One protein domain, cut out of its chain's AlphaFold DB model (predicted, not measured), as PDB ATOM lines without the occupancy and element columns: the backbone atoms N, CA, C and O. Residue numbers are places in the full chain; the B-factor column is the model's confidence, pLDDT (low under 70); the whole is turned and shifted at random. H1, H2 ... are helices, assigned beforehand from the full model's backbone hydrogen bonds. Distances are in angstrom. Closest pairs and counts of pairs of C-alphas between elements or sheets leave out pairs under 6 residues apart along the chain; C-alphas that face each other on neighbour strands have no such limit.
ATOM      1  N   PHE A 111     -26.050 -14.409  39.307       85.25
ATOM      2  CA  PHE A 111     -27.071 -15.326  39.803       85.25
ATOM      3  C   PHE A 111     -28.420 -14.613  39.915       85.25
ATOM      4  O   PHE A 111     -28.537 -13.599  40.598       85.25
ATOM      5  N   HIS A 112     -29.449 -15.177  39.282       83.81
ATOM      6  CA  HIS A 112     -30.828 -14.692  39.367       83.81
ATOM      7  C   HIS A 112     -31.662 -15.704  40.141       83.81
ATOM      8  O   HIS A 112     -31.752 -16.867  39.747       83.81
ATOM      9  N   LYS A 113     -32.277 -15.277  41.247       80.75
ATOM     10  CA  LYS A 113     -33.210 -16.133  41.992       80.75
ATOM     11  C   LYS A 113     -34.465 -16.350  41.144       80.75
ATOM     12  O   LYS A 113     -35.008 -15.387  40.621       80.75
ATOM     13  N   GLU A 114     -34.959 -17.585  41.060       75.56
ATOM     14  CA  GLU A 114     -36.132 -17.923  40.226       75.56
ATOM     15  C   GLU A 114     -37.396 -17.133  40.600       75.56
ATOM     16  O   GLU A 114     -38.217 -16.836  39.742       75.56
ATOM     17  N   ALA A 115     -37.532 -16.766  41.876       73.12
ATOM     18  CA  ALA A 115     -38.646 -15.970  42.389       73.12
ATOM     19  C   ALA A 115     -38.384 -14.453  42.377       73.12
ATOM     20  O   ALA A 115     -39.172 -13.698  42.942       73.12
ATOM     21  N   ALA A 116     -37.257 -13.990  41.822       76.00
ATOM     22  CA  ALA A 116     -36.990 -12.564  41.720       76.00
ATOM     23  C   ALA A 116     -37.838 -11.969  40.597       76.00
ATOM     24  O   ALA A 116     -37.615 -12.257  39.419       76.00
ATOM     25  N   ASP A 117     -38.778 -11.102  40.965       76.19
ATOM     26  CA  ASP A 117     -39.428 -10.250  39.981       76.19
ATOM     27  C   ASP A 117     -38.364  -9.375  39.303       76.19
ATOM     28  O   ASP A 117     -37.467  -8.860  39.982       76.19
ATOM     29  N   PRO A 118     -38.455  -9.153  37.980       78.69
ATOM     30  CA  PRO A 118     -37.537  -8.295  37.238       78.69
ATOM     31  C   PRO A 118     -37.843  -6.816  37.521       78.69
ATOM     32  O   PRO A 118     -38.006  -6.012  36.604       78.69
ATOM     33  N   TYR A 119     -38.003  -6.453  38.790       79.25
ATOM     34  CA  TYR A 119     -38.382  -5.123  39.216       79.25
ATOM     35  C   TYR A 119     -37.132  -4.279  39.435       79.25
ATOM     36  O   TYR A 119     -36.314  -4.539  40.317       79.25
ATOM     37  N   VAL A 120     -37.012  -3.230  38.631       88.06
ATOM     38  CA  VAL A 120     -36.126  -2.100  38.905       88.06
ATOM     39  C   VAL A 120     -36.988  -0.871  39.122       88.06
ATOM     40  O   VAL A 120     -38.196  -0.901  38.915       88.06
ATOM     41  N   VAL A 121     -36.373   0.228  39.540       90.44
ATOM     42  CA  VAL A 121     -37.073   1.501  39.696       90.44
ATOM     43  C   VAL A 121     -37.836   1.873  38.405       90.44
ATOM     44  O   VAL A 121     -37.193   2.099  37.383       90.44
ATOM     45  N   PRO A 122     -39.184   1.919  38.389       92.62
ATOM     46  CA  PRO A 122     -39.931   2.133  37.148       92.62
ATOM     47  C   PRO A 122     -39.673   3.520  36.570       92.62
ATOM     48  O   PRO A 122     -39.703   4.504  37.305       92.62
ATOM     49  N   PHE A 123     -39.494   3.641  35.256       91.31
ATOM     50  CA  PHE A 123     -39.110   4.917  34.633       91.31
ATOM     51  C   PHE A 123     -40.149   6.038  34.826       91.31
ATOM     52  O   PHE A 123     -39.801   7.213  34.823       91.31
ATOM     53  N   GLY A 124     -41.425   5.680  35.008       90.50
ATOM     54  CA  GLY A 124     -42.518   6.626  35.271       90.50
ATOM     55  C   GLY A 124     -42.729   6.986  36.746       90.50
ATOM     56  O   GLY A 124     -43.704   7.662  37.060       90.50
ATOM     57  N   SER A 125     -41.881   6.501  37.655       92.38
ATOM     58  CA  SER A 125     -41.967   6.835  39.082       92.38
ATOM     59  C   SER A 125     -41.429   8.241  39.381       92.38
ATOM     60  O   SER A 125     -40.667   8.809  38.598       92.38
ATOM     61  N   ASP A 126     -41.826   8.813  40.521       94.50
ATOM     62  CA  ASP A 126     -41.415  10.157  40.950       94.50
ATOM     63  C   ASP A 126     -40.002  10.147  41.556       94.50
ATOM     64  O   ASP A 126     -39.794  10.234  42.770       94.50
ATOM     65  N   HIS A 127     -39.005   9.961  40.691       92.38
ATOM     66  CA  HIS A 127     -37.599   9.982  41.066       92.38
ATOM     67  C   HIS A 127     -36.783  10.936  40.192       92.38
ATOM     68  O   HIS A 127     -37.075  11.126  39.010       92.38
ATOM     69  N   PRO A 128     -35.705  11.523  40.743       93.56
ATOM     70  CA  PRO A 128     -34.794  12.340  39.960       93.56
ATOM     71  C   PRO A 128     -34.203  11.578  38.769       93.56
ATOM     72  O   PRO A 128     -33.801  10.421  38.896       93.56
ATOM     73  N   GLY A 129     -34.026  12.265  37.636       88.38
ATOM     74  CA  GLY A 129     -33.541  11.659  36.387       88.38
ATOM     75  C   GLY A 129     -32.232  10.859  36.509       88.38
ATOM     76  O   GLY A 129     -32.035   9.864  35.809       88.38
ATOM     77  N   HIS A 130     -31.342  11.255  37.424       90.56
ATOM     78  CA  HIS A 130     -30.072  10.561  37.653       90.56
ATOM     79  C   HIS A 130     -30.245   9.162  38.267       90.56
ATOM     80  O   HIS A 130     -29.408   8.302  38.014       90.56
ATOM     81  N   ILE A 131     -31.326   8.900  39.012       91.44
ATOM     82  CA  ILE A 131     -31.603   7.587  39.618       91.44
ATOM     83  C   ILE A 131     -31.815   6.532  38.533       91.44
ATOM     84  O   ILE A 131     -31.245   5.446  38.607       91.44
ATOM     85  N   PHE A 132     -32.555   6.871  37.477       91.50
ATOM     86  CA  PHE A 132     -32.773   5.960  36.354       91.50
ATOM     87  C   PHE A 132     -31.470   5.645  35.619       91.50
ATOM     88  O   PHE A 132     -31.225   4.496  35.262       91.50
ATOM     89  N   GLY A 133     -30.620   6.657  35.418       89.81
ATOM     90  CA  GLY A 133     -29.290   6.472  34.837       89.81
ATOM     91  C   GLY A 133     -28.405   5.567  35.692       89.81
ATOM     92  O   GLY A 133     -27.822   4.620  35.173       89.81
ATOM     93  N   ASN A 134     -28.373   5.815  37.002       90.00
ATOM     94  CA  ASN A 134     -27.596   5.026  37.951       90.00
ATOM     95  C   ASN A 134     -28.068   3.572  38.011       90.00
ATOM     96  O   ASN A 134     -27.232   2.682  38.057       90.00
ATOM     97  N   ALA A 135     -29.377   3.313  37.951       91.06
ATOM     98  CA  ALA A 135     -29.896   1.947  37.911       91.06
ATOM     99  C   ALA A 135     -29.315   1.157  36.723       91.06
ATOM    100  O   ALA A 135     -28.853   0.029  36.894       91.06
ATOM    101  N   VAL A 136     -29.278   1.775  35.536       91.06
ATOM    102  CA  VAL A 136     -28.688   1.174  34.329       91.06
ATOM    103  C   VAL A 136     -27.175   1.004  34.482       91.06
ATOM    104  O   VAL A 136     -26.655  -0.079  34.215       91.06
ATOM    105  N   ASP A 137     -26.470   2.035  34.947       88.56
ATOM    106  CA  ASP A 137     -25.013   1.994  35.125       88.56
ATOM    107  C   ASP A 137     -24.595   0.916  36.137       88.56
ATOM    108  O   ASP A 137     -23.641   0.172  35.897       88.56
ATOM    109  N   THR A 138     -25.331   0.779  37.244       86.69
ATOM    110  CA  THR A 138     -25.113  -0.257  38.258       86.69
ATOM    111  C   THR A 138     -25.324  -1.648  37.674       86.69
ATOM    112  O   THR A 138     -24.456  -2.500  37.839       86.69
ATOM    113  N   ALA A 139     -26.420  -1.875  36.945       88.19
ATOM    114  CA  ALA A 139     -26.700  -3.170  36.333       88.19
ATOM    115  C   ALA A 139     -25.602  -3.581  35.335       88.19
ATOM    116  O   ALA A 139     -25.062  -4.682  35.424       88.19
ATOM    117  N   ILE A 140     -25.189  -2.667  34.450       86.25
ATOM    118  CA  ILE A 140     -24.096  -2.911  33.496       86.25
ATOM    119  C   ILE A 140     -22.786  -3.200  34.237       86.25
ATOM    120  O   ILE A 140     -22.090  -4.156  33.904       86.25
ATOM    121  N   THR A 141     -22.453  -2.408  35.257       83.31
ATOM    122  CA  THR A 141     -21.231  -2.601  36.054       83.31
ATOM    123  C   THR A 141     -21.211  -3.976  36.718       83.31
ATOM    124  O   THR A 141     -20.182  -4.648  36.697       83.31
ATOM    125  N   ILE A 142     -22.340  -4.414  37.274       81.06
ATOM    126  CA  ILE A 142     -22.497  -5.746  37.865       81.06
ATOM    127  C   ILE A 142     -22.294  -6.834  36.803       81.06
ATOM    128  O   ILE A 142     -21.496  -7.744  37.022       81.06
ATOM    129  N   ALA A 143     -22.930  -6.712  35.631       85.06
ATOM    130  CA  ALA A 143     -22.759  -7.667  34.535       85.06
ATOM    131  C   ALA A 143     -21.291  -7.796  34.106       85.06
ATOM    132  O   ALA A 143     -20.805  -8.912  33.929       85.06
ATOM    133  N   VAL A 144     -20.575  -6.673  33.978       80.94
ATOM    134  CA  VAL A 144     -19.145  -6.669  33.635       80.94
ATOM    135  C   VAL A 144     -18.309  -7.323  34.735       80.94
ATOM    136  O   VAL A 144     -17.422  -8.114  34.434       80.94
ATOM    137  N   ARG A 145     -18.579  -7.012  36.008       78.25
ATOM    138  CA  ARG A 145     -17.811  -7.548  37.144       78.25
ATOM    139  C   ARG A 145     -17.995  -9.050  37.323       78.25
ATOM    140  O   ARG A 145     -17.045  -9.725  37.705       78.25
ATOM    141  N   TYR A 146     -19.208  -9.552  37.118       83.00
ATOM    142  CA  TYR A 146     -19.551 -10.933  37.452       83.00
ATOM    143  C   TYR A 146     -19.462 -11.884  36.272       83.00
ATOM    144  O   TYR A 146     -19.456 -13.083  36.502       83.00
ATOM    145  N   SER A 147     -19.382 -11.403  35.033       80.50
ATOM    146  CA  SER A 147     -19.257 -12.276  33.864       80.50
ATOM    147  C   SER A 147     -17.793 -12.547  33.553       80.50
ATOM    148  O   SER A 147     -17.037 -11.638  33.223       80.50
ATOM    149  N   THR A 148     -17.382 -13.812  33.604       78.94
ATOM    150  CA  THR A 148     -15.997 -14.189  33.264       78.94
ATOM    151  C   THR A 148     -15.746 -14.203  31.758       78.94
ATOM    152  O   THR A 148     -14.637 -13.924  31.308       78.94
ATOM    153  N   THR A 149     -16.762 -14.536  30.962       81.50
ATOM    154  CA  THR A 149     -16.654 -14.615  29.499       81.50
ATOM    155  C   THR A 149     -17.522 -13.567  28.811       81.50
ATOM    156  O   THR A 149     -18.559 -13.155  29.334       81.50
ATOM    157  N   LEU A 150     -17.135 -13.187  27.588       84.50
ATOM    158  CA  LEU A 150     -17.909 -12.251  26.769       84.50
ATOM    159  C   LEU A 150     -19.326 -12.768  26.489       84.50
ATOM    160  O   LEU A 150     -20.284 -12.020  26.611       84.50
ATOM    161  N   SER A 151     -19.471 -14.060  26.184       87.62
ATOM    162  CA  SER A 151     -20.785 -14.653  25.910       87.62
ATOM    163  C   SER A 151     -21.720 -14.588  27.126       87.62
ATOM    164  O   SER A 151     -22.899 -14.279  26.971       87.62
ATOM    165  N   GLN A 152     -21.197 -14.816  28.339       84.44
ATOM    166  CA  GLN A 152     -21.970 -14.647  29.577       84.44
ATOM    167  C   GLN A 152     -22.384 -13.189  29.777       84.44
ATOM    168  O   GLN A 152     -23.534 -12.914  30.102       84.44
ATOM    169  N   PHE A 153     -21.469 -12.253  29.531       87.62
ATOM    170  CA  PHE A 153     -21.771 -10.832  29.624       87.62
ATOM    171  C   PHE A 153     -22.883 -10.415  28.647       87.62
ATOM    172  O   PHE A 153     -23.828  -9.730  29.034       87.62
ATOM    173  N   GLU A 154     -22.807 -10.847  27.388       90.12
ATOM    174  CA  GLU A 154     -23.812 -10.541  26.364       90.12
ATOM    175  C   GLU A 154     -25.193 -11.112  26.714       90.12
ATOM    176  O   GLU A 154     -26.214 -10.446  26.510       90.12
ATOM    177  N   GLU A 155     -25.225 -12.323  27.272       91.00
ATOM    178  CA  GLU A 155     -26.433 -12.950  27.809       91.00
ATOM    179  C   GLU A 155     -27.061 -12.099  28.916       91.00
ATOM    180  O   GLU A 155     -28.252 -11.778  28.852       91.00
ATOM    181  N   GLU A 156     -26.259 -11.665  29.887       89.81
ATOM    182  CA  GLU A 156     -26.727 -10.844  31.002       89.81
ATOM    183  C   GLU A 156     -27.219  -9.467  30.551       89.81
ATOM    184  O   GLU A 156     -28.300  -9.031  30.954       89.81
ATOM    185  N   ILE A 157     -26.522  -8.812  29.619       90.62
ATOM    186  CA  ILE A 157     -26.987  -7.546  29.041       90.62
ATOM    187  C   ILE A 157     -28.334  -7.712  28.340       90.62
ATOM    188  O   ILE A 157     -29.191  -6.831  28.445       90.62
ATOM    189  N   ARG A 158     -28.571  -8.825  27.640       91.12
ATOM    190  CA  ARG A 158     -29.865  -9.059  26.989       91.12
ATOM    191  C   ARG A 158     -30.993  -9.191  28.010       91.12
ATOM    192  O   ARG A 158     -32.046  -8.583  27.816       91.12
ATOM    193  N   LYS A 159     -30.773  -9.935  29.097       90.69
ATOM    194  CA  LYS A 159     -31.745 -10.064  30.195       90.69
ATOM    195  C   LYS A 159     -32.024  -8.713  30.845       90.69
ATOM    196  O   LYS A 159     -33.183  -8.341  31.000       90.69
ATOM    197  N   MET A 160     -30.980  -7.937  31.133       90.19
ATOM    198  CA  MET A 160     -31.119  -6.594  31.699       90.19
ATOM    199  C   MET A 160     -31.900  -5.670  30.767       90.19
ATOM    200  O   MET A 160     -32.790  -4.962  31.225       90.19
ATOM    201  N   LYS A 161     -31.644  -5.713  29.456       90.88
ATOM    202  CA  LYS A 161     -32.412  -4.930  28.481       90.88
ATOM    203  C   LYS A 161     -33.903  -5.255  28.528       90.88
ATOM    204  O   LYS A 161     -34.719  -4.337  28.510       90.88
ATOM    205  N   LEU A 162     -34.257  -6.535  28.615       91.31
ATOM    206  CA  LEU A 162     -35.650  -6.959  28.763       91.31
ATOM    207  C   LEU A 162     -36.254  -6.471  30.085       91.31
ATOM    208  O   LEU A 162     -37.349  -5.916  30.081       91.31
ATOM    209  N   MET A 163     -35.521  -6.606  31.192       91.44
ATOM    210  CA  MET A 163     -35.927  -6.125  32.515       91.44
ATOM    211  C   MET A 163     -36.184  -4.609  32.521       91.44
ATOM    212  O   MET A 163     -37.251  -4.157  32.923       91.44
ATOM    213  N   PHE A 164     -35.250  -3.795  32.037       93.38
ATOM    214  CA  PHE A 164     -35.417  -2.340  31.991       93.38
ATOM    215  C   PHE A 164     -36.535  -1.915  31.032       93.38
ATOM    216  O   PHE A 164     -37.304  -1.010  31.356       93.38
ATOM    217  N   LEU A 165     -36.678  -2.587  29.884       93.25
ATOM    218  CA  LEU A 165     -37.792  -2.348  28.966       93.25
ATOM    219  C   LEU A 165     -39.142  -2.617  29.643       93.25
ATOM    220  O   LEU A 165     -40.052  -1.798  29.529       93.25
ATOM    221  N   TYR A 166     -39.251  -3.718  30.392       92.94
ATOM    222  CA  TYR A 166     -40.439  -4.050  31.178       92.94
ATOM    223  C   TYR A 166     -40.784  -2.957  32.206       92.94
ATOM    224  O   TYR A 166     -41.953  -2.654  32.419       92.94
ATOM    225  N   ASN A 167     -39.773  -2.286  32.766       93.31
ATOM    226  CA  ASN A 167     -39.933  -1.181  33.717       93.31
ATOM    227  C   ASN A 167     -40.068   0.208  33.049       93.31
ATOM    228  O   ASN A 167     -39.945   1.238  33.716       93.31
ATOM    229  N   GLY A 168     -40.320   0.263  31.737       93.75
ATOM    230  CA  GLY A 168     -40.639   1.495  31.006       93.75
ATOM    231  C   GLY A 168     -39.434   2.298  30.506       93.75
ATOM    232  O   GLY A 168     -39.599   3.432  30.055       93.75
ATOM    233  N   TYR A 169     -38.222   1.742  30.558       94.31
ATOM    234  CA  TYR A 169     -37.036   2.410  30.028       94.31
ATOM    235  C   TYR A 169     -36.987   2.327  28.503       94.31
ATOM    236  O   TYR A 169     -37.300   1.304  27.894       94.31
ATOM    237  N   GLN A 170     -36.504   3.396  27.869       90.69
ATOM    238  CA  GLN A 170     -36.306   3.405  26.422       90.69
ATOM    239  C   GLN A 170     -35.040   2.620  26.030       90.69
ATOM    240  O   GLN A 170     -33.966   2.913  26.566       90.69
ATOM    241  N   PRO A 171     -35.098   1.714  25.032       86.69
ATOM    242  CA  PRO A 171     -33.933   0.944  24.581       86.69
ATOM    243  C   PRO A 171     -32.717   1.807  24.224       86.69
ATOM    244  O   PRO A 171     -31.597   1.515  24.640       86.69
ATOM    245  N   ARG A 172     -32.952   2.943  23.550       87.50
ATOM    246  CA  ARG A 172     -31.895   3.894  23.168       87.50
ATOM    247  C   ARG A 172     -31.121   4.444  24.365       87.50
ATOM    248  O   ARG A 172     -29.923   4.689  24.249       87.50
ATOM    249  N   HIS A 173     -31.787   4.638  25.505       84.00
ATOM    250  CA  HIS A 173     -31.133   5.135  26.715       84.00
ATOM    251  C   HIS A 173     -30.141   4.100  27.258       84.00
ATOM    252  O   HIS A 173     -29.027   4.462  27.633       84.00
ATOM    253  N   MET A 174     -30.502   2.814  27.231       83.75
ATOM    254  CA  MET A 174     -29.602   1.737  27.648       83.75
ATOM    255  C   MET A 174     -28.417   1.569  26.703       83.75
ATOM    256  O   MET A 174     -27.289   1.453  27.168       83.75
ATOM    257  N   ASP A 175     -28.649   1.592  25.389       87.62
ATOM    258  CA  ASP A 175     -27.572   1.451  24.402       87.62
ATOM    259  C   ASP A 175     -26.551   2.593  24.503       87.62
ATOM    260  O   ASP A 175     -25.340   2.365  24.437       87.62
ATOM    261  N   TRP A 176     -27.027   3.822  24.726       89.25
ATOM    262  CA  TRP A 176     -26.163   4.979  24.956       89.25
ATOM    263  C   TRP A 176     -25.366   4.874  26.265       89.25
ATOM    264  O   TRP A 176     -24.170   5.175  26.285       89.25
ATOM    265  N   ARG A 177     -25.992   4.420  27.359       86.88
ATOM    266  CA  ARG A 177     -25.303   4.194  28.642       86.88
ATOM    267  C   ARG A 177     -24.228   3.121  28.503       86.88
ATOM    268  O   ARG A 177     -23.092   3.354  28.902       86.88
ATOM    269  N   LEU A 178     -24.555   1.999  27.862       84.88
ATOM    270  CA  LEU A 178     -23.633   0.893  27.615       84.88
ATOM    271  C   LEU A 178     -22.401   1.348  26.826       84.88
ATOM    272  O   LEU A 178     -21.277   1.115  27.264       84.88
ATOM    273  N   SER A 179     -22.594   2.054  25.708       86.19
ATOM    274  CA  SER A 179     -21.475   2.556  24.897       86.19
ATOM    275  C   SER A 179     -20.614   3.574  25.651       86.19
ATOM    276  O   SER A 179     -19.385   3.518  25.583       86.19
ATOM    277  N   THR A 180     -21.241   4.454  26.436       85.38
ATOM    278  CA  THR A 180     -20.545   5.439  27.273       85.38
ATOM    279  C   THR A 180     -19.699   4.763  28.352       85.38
ATOM    280  O   THR A 180     -18.555   5.159  28.581       85.38
ATOM    281  N   LEU A 181     -20.243   3.746  29.022       81.62
ATOM    282  CA  LEU A 181     -19.573   3.035  30.108       81.62
ATOM    283  C   LEU A 181     -18.382   2.231  29.574       81.62
ATOM    284  O   LEU A 181     -17.285   2.342  30.118       81.62
ATOM    285  N   PHE A 182     -18.547   1.549  28.437       78.25
ATOM    286  CA  PHE A 182     -17.432   0.900  27.748       78.25
ATOM    287  C   PHE A 182     -16.348   1.889  27.338       78.25
ATOM    288  O   PHE A 182     -15.182   1.666  27.651       78.25
ATOM    289  N   SER A 183     -16.710   3.005  26.701       78.19
ATOM    290  CA  SER A 183     -15.737   4.030  26.316       78.19
ATOM    291  C   SER A 183     -14.910   4.507  27.518       78.19
ATOM    292  O   SER A 183     -13.685   4.563  27.434       78.19
ATOM    293  N   LYS A 184     -15.549   4.744  28.672       75.44
ATOM    294  CA  LYS A 184     -14.859   5.118  29.918       75.44
ATOM    295  C   LYS A 184     -13.922   4.024  30.434       75.44
ATOM    296  O   LYS A 184     -12.798   4.337  30.819       75.44
ATOM    297  N   MET A 185     -14.360   2.764  30.431       69.06
ATOM    298  CA  MET A 185     -13.530   1.638  30.874       69.06
ATOM    299  C   MET A 185     -12.310   1.441  29.966       69.06
ATOM    300  O   MET A 185     -11.202   1.294  30.468       69.06
ATOM    301  N   PHE A 186     -12.478   1.517  28.641       58.94
ATOM    302  CA  PHE A 186     -11.369   1.404  27.688       58.94
ATOM    303  C   PHE A 186     -10.353   2.550  27.822       58.94
ATOM    304  O   PHE A 186      -9.150   2.303  27.771       58.94
ATOM    305  N   ILE A 187     -10.807   3.789  28.043       53.25
ATOM    306  CA  ILE A 187      -9.916   4.947  28.242       53.25
ATOM    307  C   ILE A 187      -9.068   4.788  29.516       53.25
ATOM    308  O   ILE A 187      -7.878   5.104  29.506       53.25
ATOM    309  N   GLN A 188      -9.639   4.257  30.601       48.38
ATOM    310  CA  GLN A 188      -8.891   4.016  31.839       48.38
ATOM    311  C   GLN A 188      -7.807   2.941  31.669       48.38
ATOM    312  O   GLN A 188      -6.696   3.124  32.160       48.38
ATOM    313  N   THR A 189      -8.071   1.871  30.913       42.47
ATOM    314  CA  THR A 189      -7.074   0.819  30.640       42.47
ATOM    315  C   THR A 189      -5.884   1.340  29.822       42.47
ATOM    316  O   THR A 189      -4.747   0.943  30.069       42.47
ATOM    317  N   PHE A 190      -6.113   2.282  28.899       34.12
ATOM    318  CA  PHE A 190      -5.040   2.928  28.132       34.12
ATOM    319  C   PHE A 190      -4.174   3.864  28.986       34.12
ATOM    320  O   PHE A 190      -2.955   3.867  28.832       34.12
ATOM    321  N   HIS A 191      -4.751   4.613  29.929       38.69
ATOM    322  CA  HIS A 191      -3.954   5.473  30.811       38.69
ATOM    323  C   HIS A 191      -3.015   4.692  31.744       38.69
ATOM    324  O   HIS A 191      -1.942   5.194  32.062       38.69
ATOM    325  N   PHE A 192      -3.365   3.463  32.135       34.28
ATOM    326  CA  PHE A 192      -2.479   2.604  32.931       34.28
ATOM    327  C   PHE A 192      -1.393   1.900  32.102       34.28
ATOM    328  O   PHE A 192      -0.297   1.683  32.610       34.28
ATOM    329  N   ALA A 193      -1.656   1.572  30.832       33.47
ATOM    330  CA  ALA A 193      -0.697   0.874  29.969       33.47
ATOM    331  C   ALA A 193       0.436   1.772  29.424       33.47
ATOM    332  O   ALA A 193       1.465   1.255  29.003       33.47
ATOM    333  N   TYR A 194       0.259   3.098  29.441       37.56
ATOM    334  CA  TYR A 194       1.238   4.080  28.944       37.56
ATOM    335  C   TYR A 194       1.862   4.950  30.051       37.56
ATOM    336  O   TYR A 194       2.527   5.940  29.752       37.56
ATOM    337  N   ALA A 195       1.642   4.600  31.322       40.41
ATOM    338  CA  ALA A 195       2.212   5.286  32.487       40.41
ATOM    339  C   ALA A 195       3.298   4.461  33.216       40.41
ATOM    340  O   ALA A 195       3.587   4.740  34.381       40.41
TER     341      ALA A 195
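AT A GLANCE: This is residues 111 to 195 of the 196 residues of the protein "Hypothetical protein" of Rotaria socialis (UniProt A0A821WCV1). Two helices, H2 and H3, fold into a V joined by a tight link, and H1 packs on both arms of it, side by side with H2 and crossed by H3. Residues 183 to 195, of which 183 to 193 belong to H3, stick out from this three-helix body and stand free, and a long lead without a named element, residues 111 to 128, comes before H1. The printed part has 85 residues, with three named helices in the order H1, H2, H3 and no named strand; the class is all helix. It is only just compact, close to loose, with a radius of gyration of the C-alphas of 14.2 A and spans of 44 by 30 by 17 A.

IN THESE COORDINATES: Start at Phe 111 and pass along the lead to C-alpha 129 at (-33.541, 11.659, 36.387), where H1 begins; it runs to residue 146, 26.6 A on. Next find H2, residues 150 to 166, 24.4 A long. H3, residues 171 to 193, spans 33.7 A and ends at C-alpha 193, (-0.697, 0.874, 29.969).

HOW THE PARTS SIT: H1, with residues 136 to 144 alone, touches H2; look at the closest C-alphas, Ala 143 and Phe 153, 5.9 A apart. They form a helical hairpin at a shallow tilt of 27 degrees, opposite ways. Residues 133 to 140 of H1 touch residues 174 to 181 of H3, closest at the C-alphas of Val 136 and Met 174, 6.8 A, at a steep tilt of 56 degrees, the same way. H2 and H3, also a helical hairpin, only just touch, with 3 pairs of C-alphas within 8 A; the closest are those of Leu 165 and Pro 171, 6.7 A. In H2 and H3 every O i to N i+4 pair is within hydrogen-bond range; in H1 13 of 14 are.

THE WHOLE: The C-alphas farthest apart, those of Ala 115 and Ala 195, are 47.1 A apart. The printed part has no cut, and both links between helices are tight. Look for low confidence, pLDDT under 70, at residues 185 to 195.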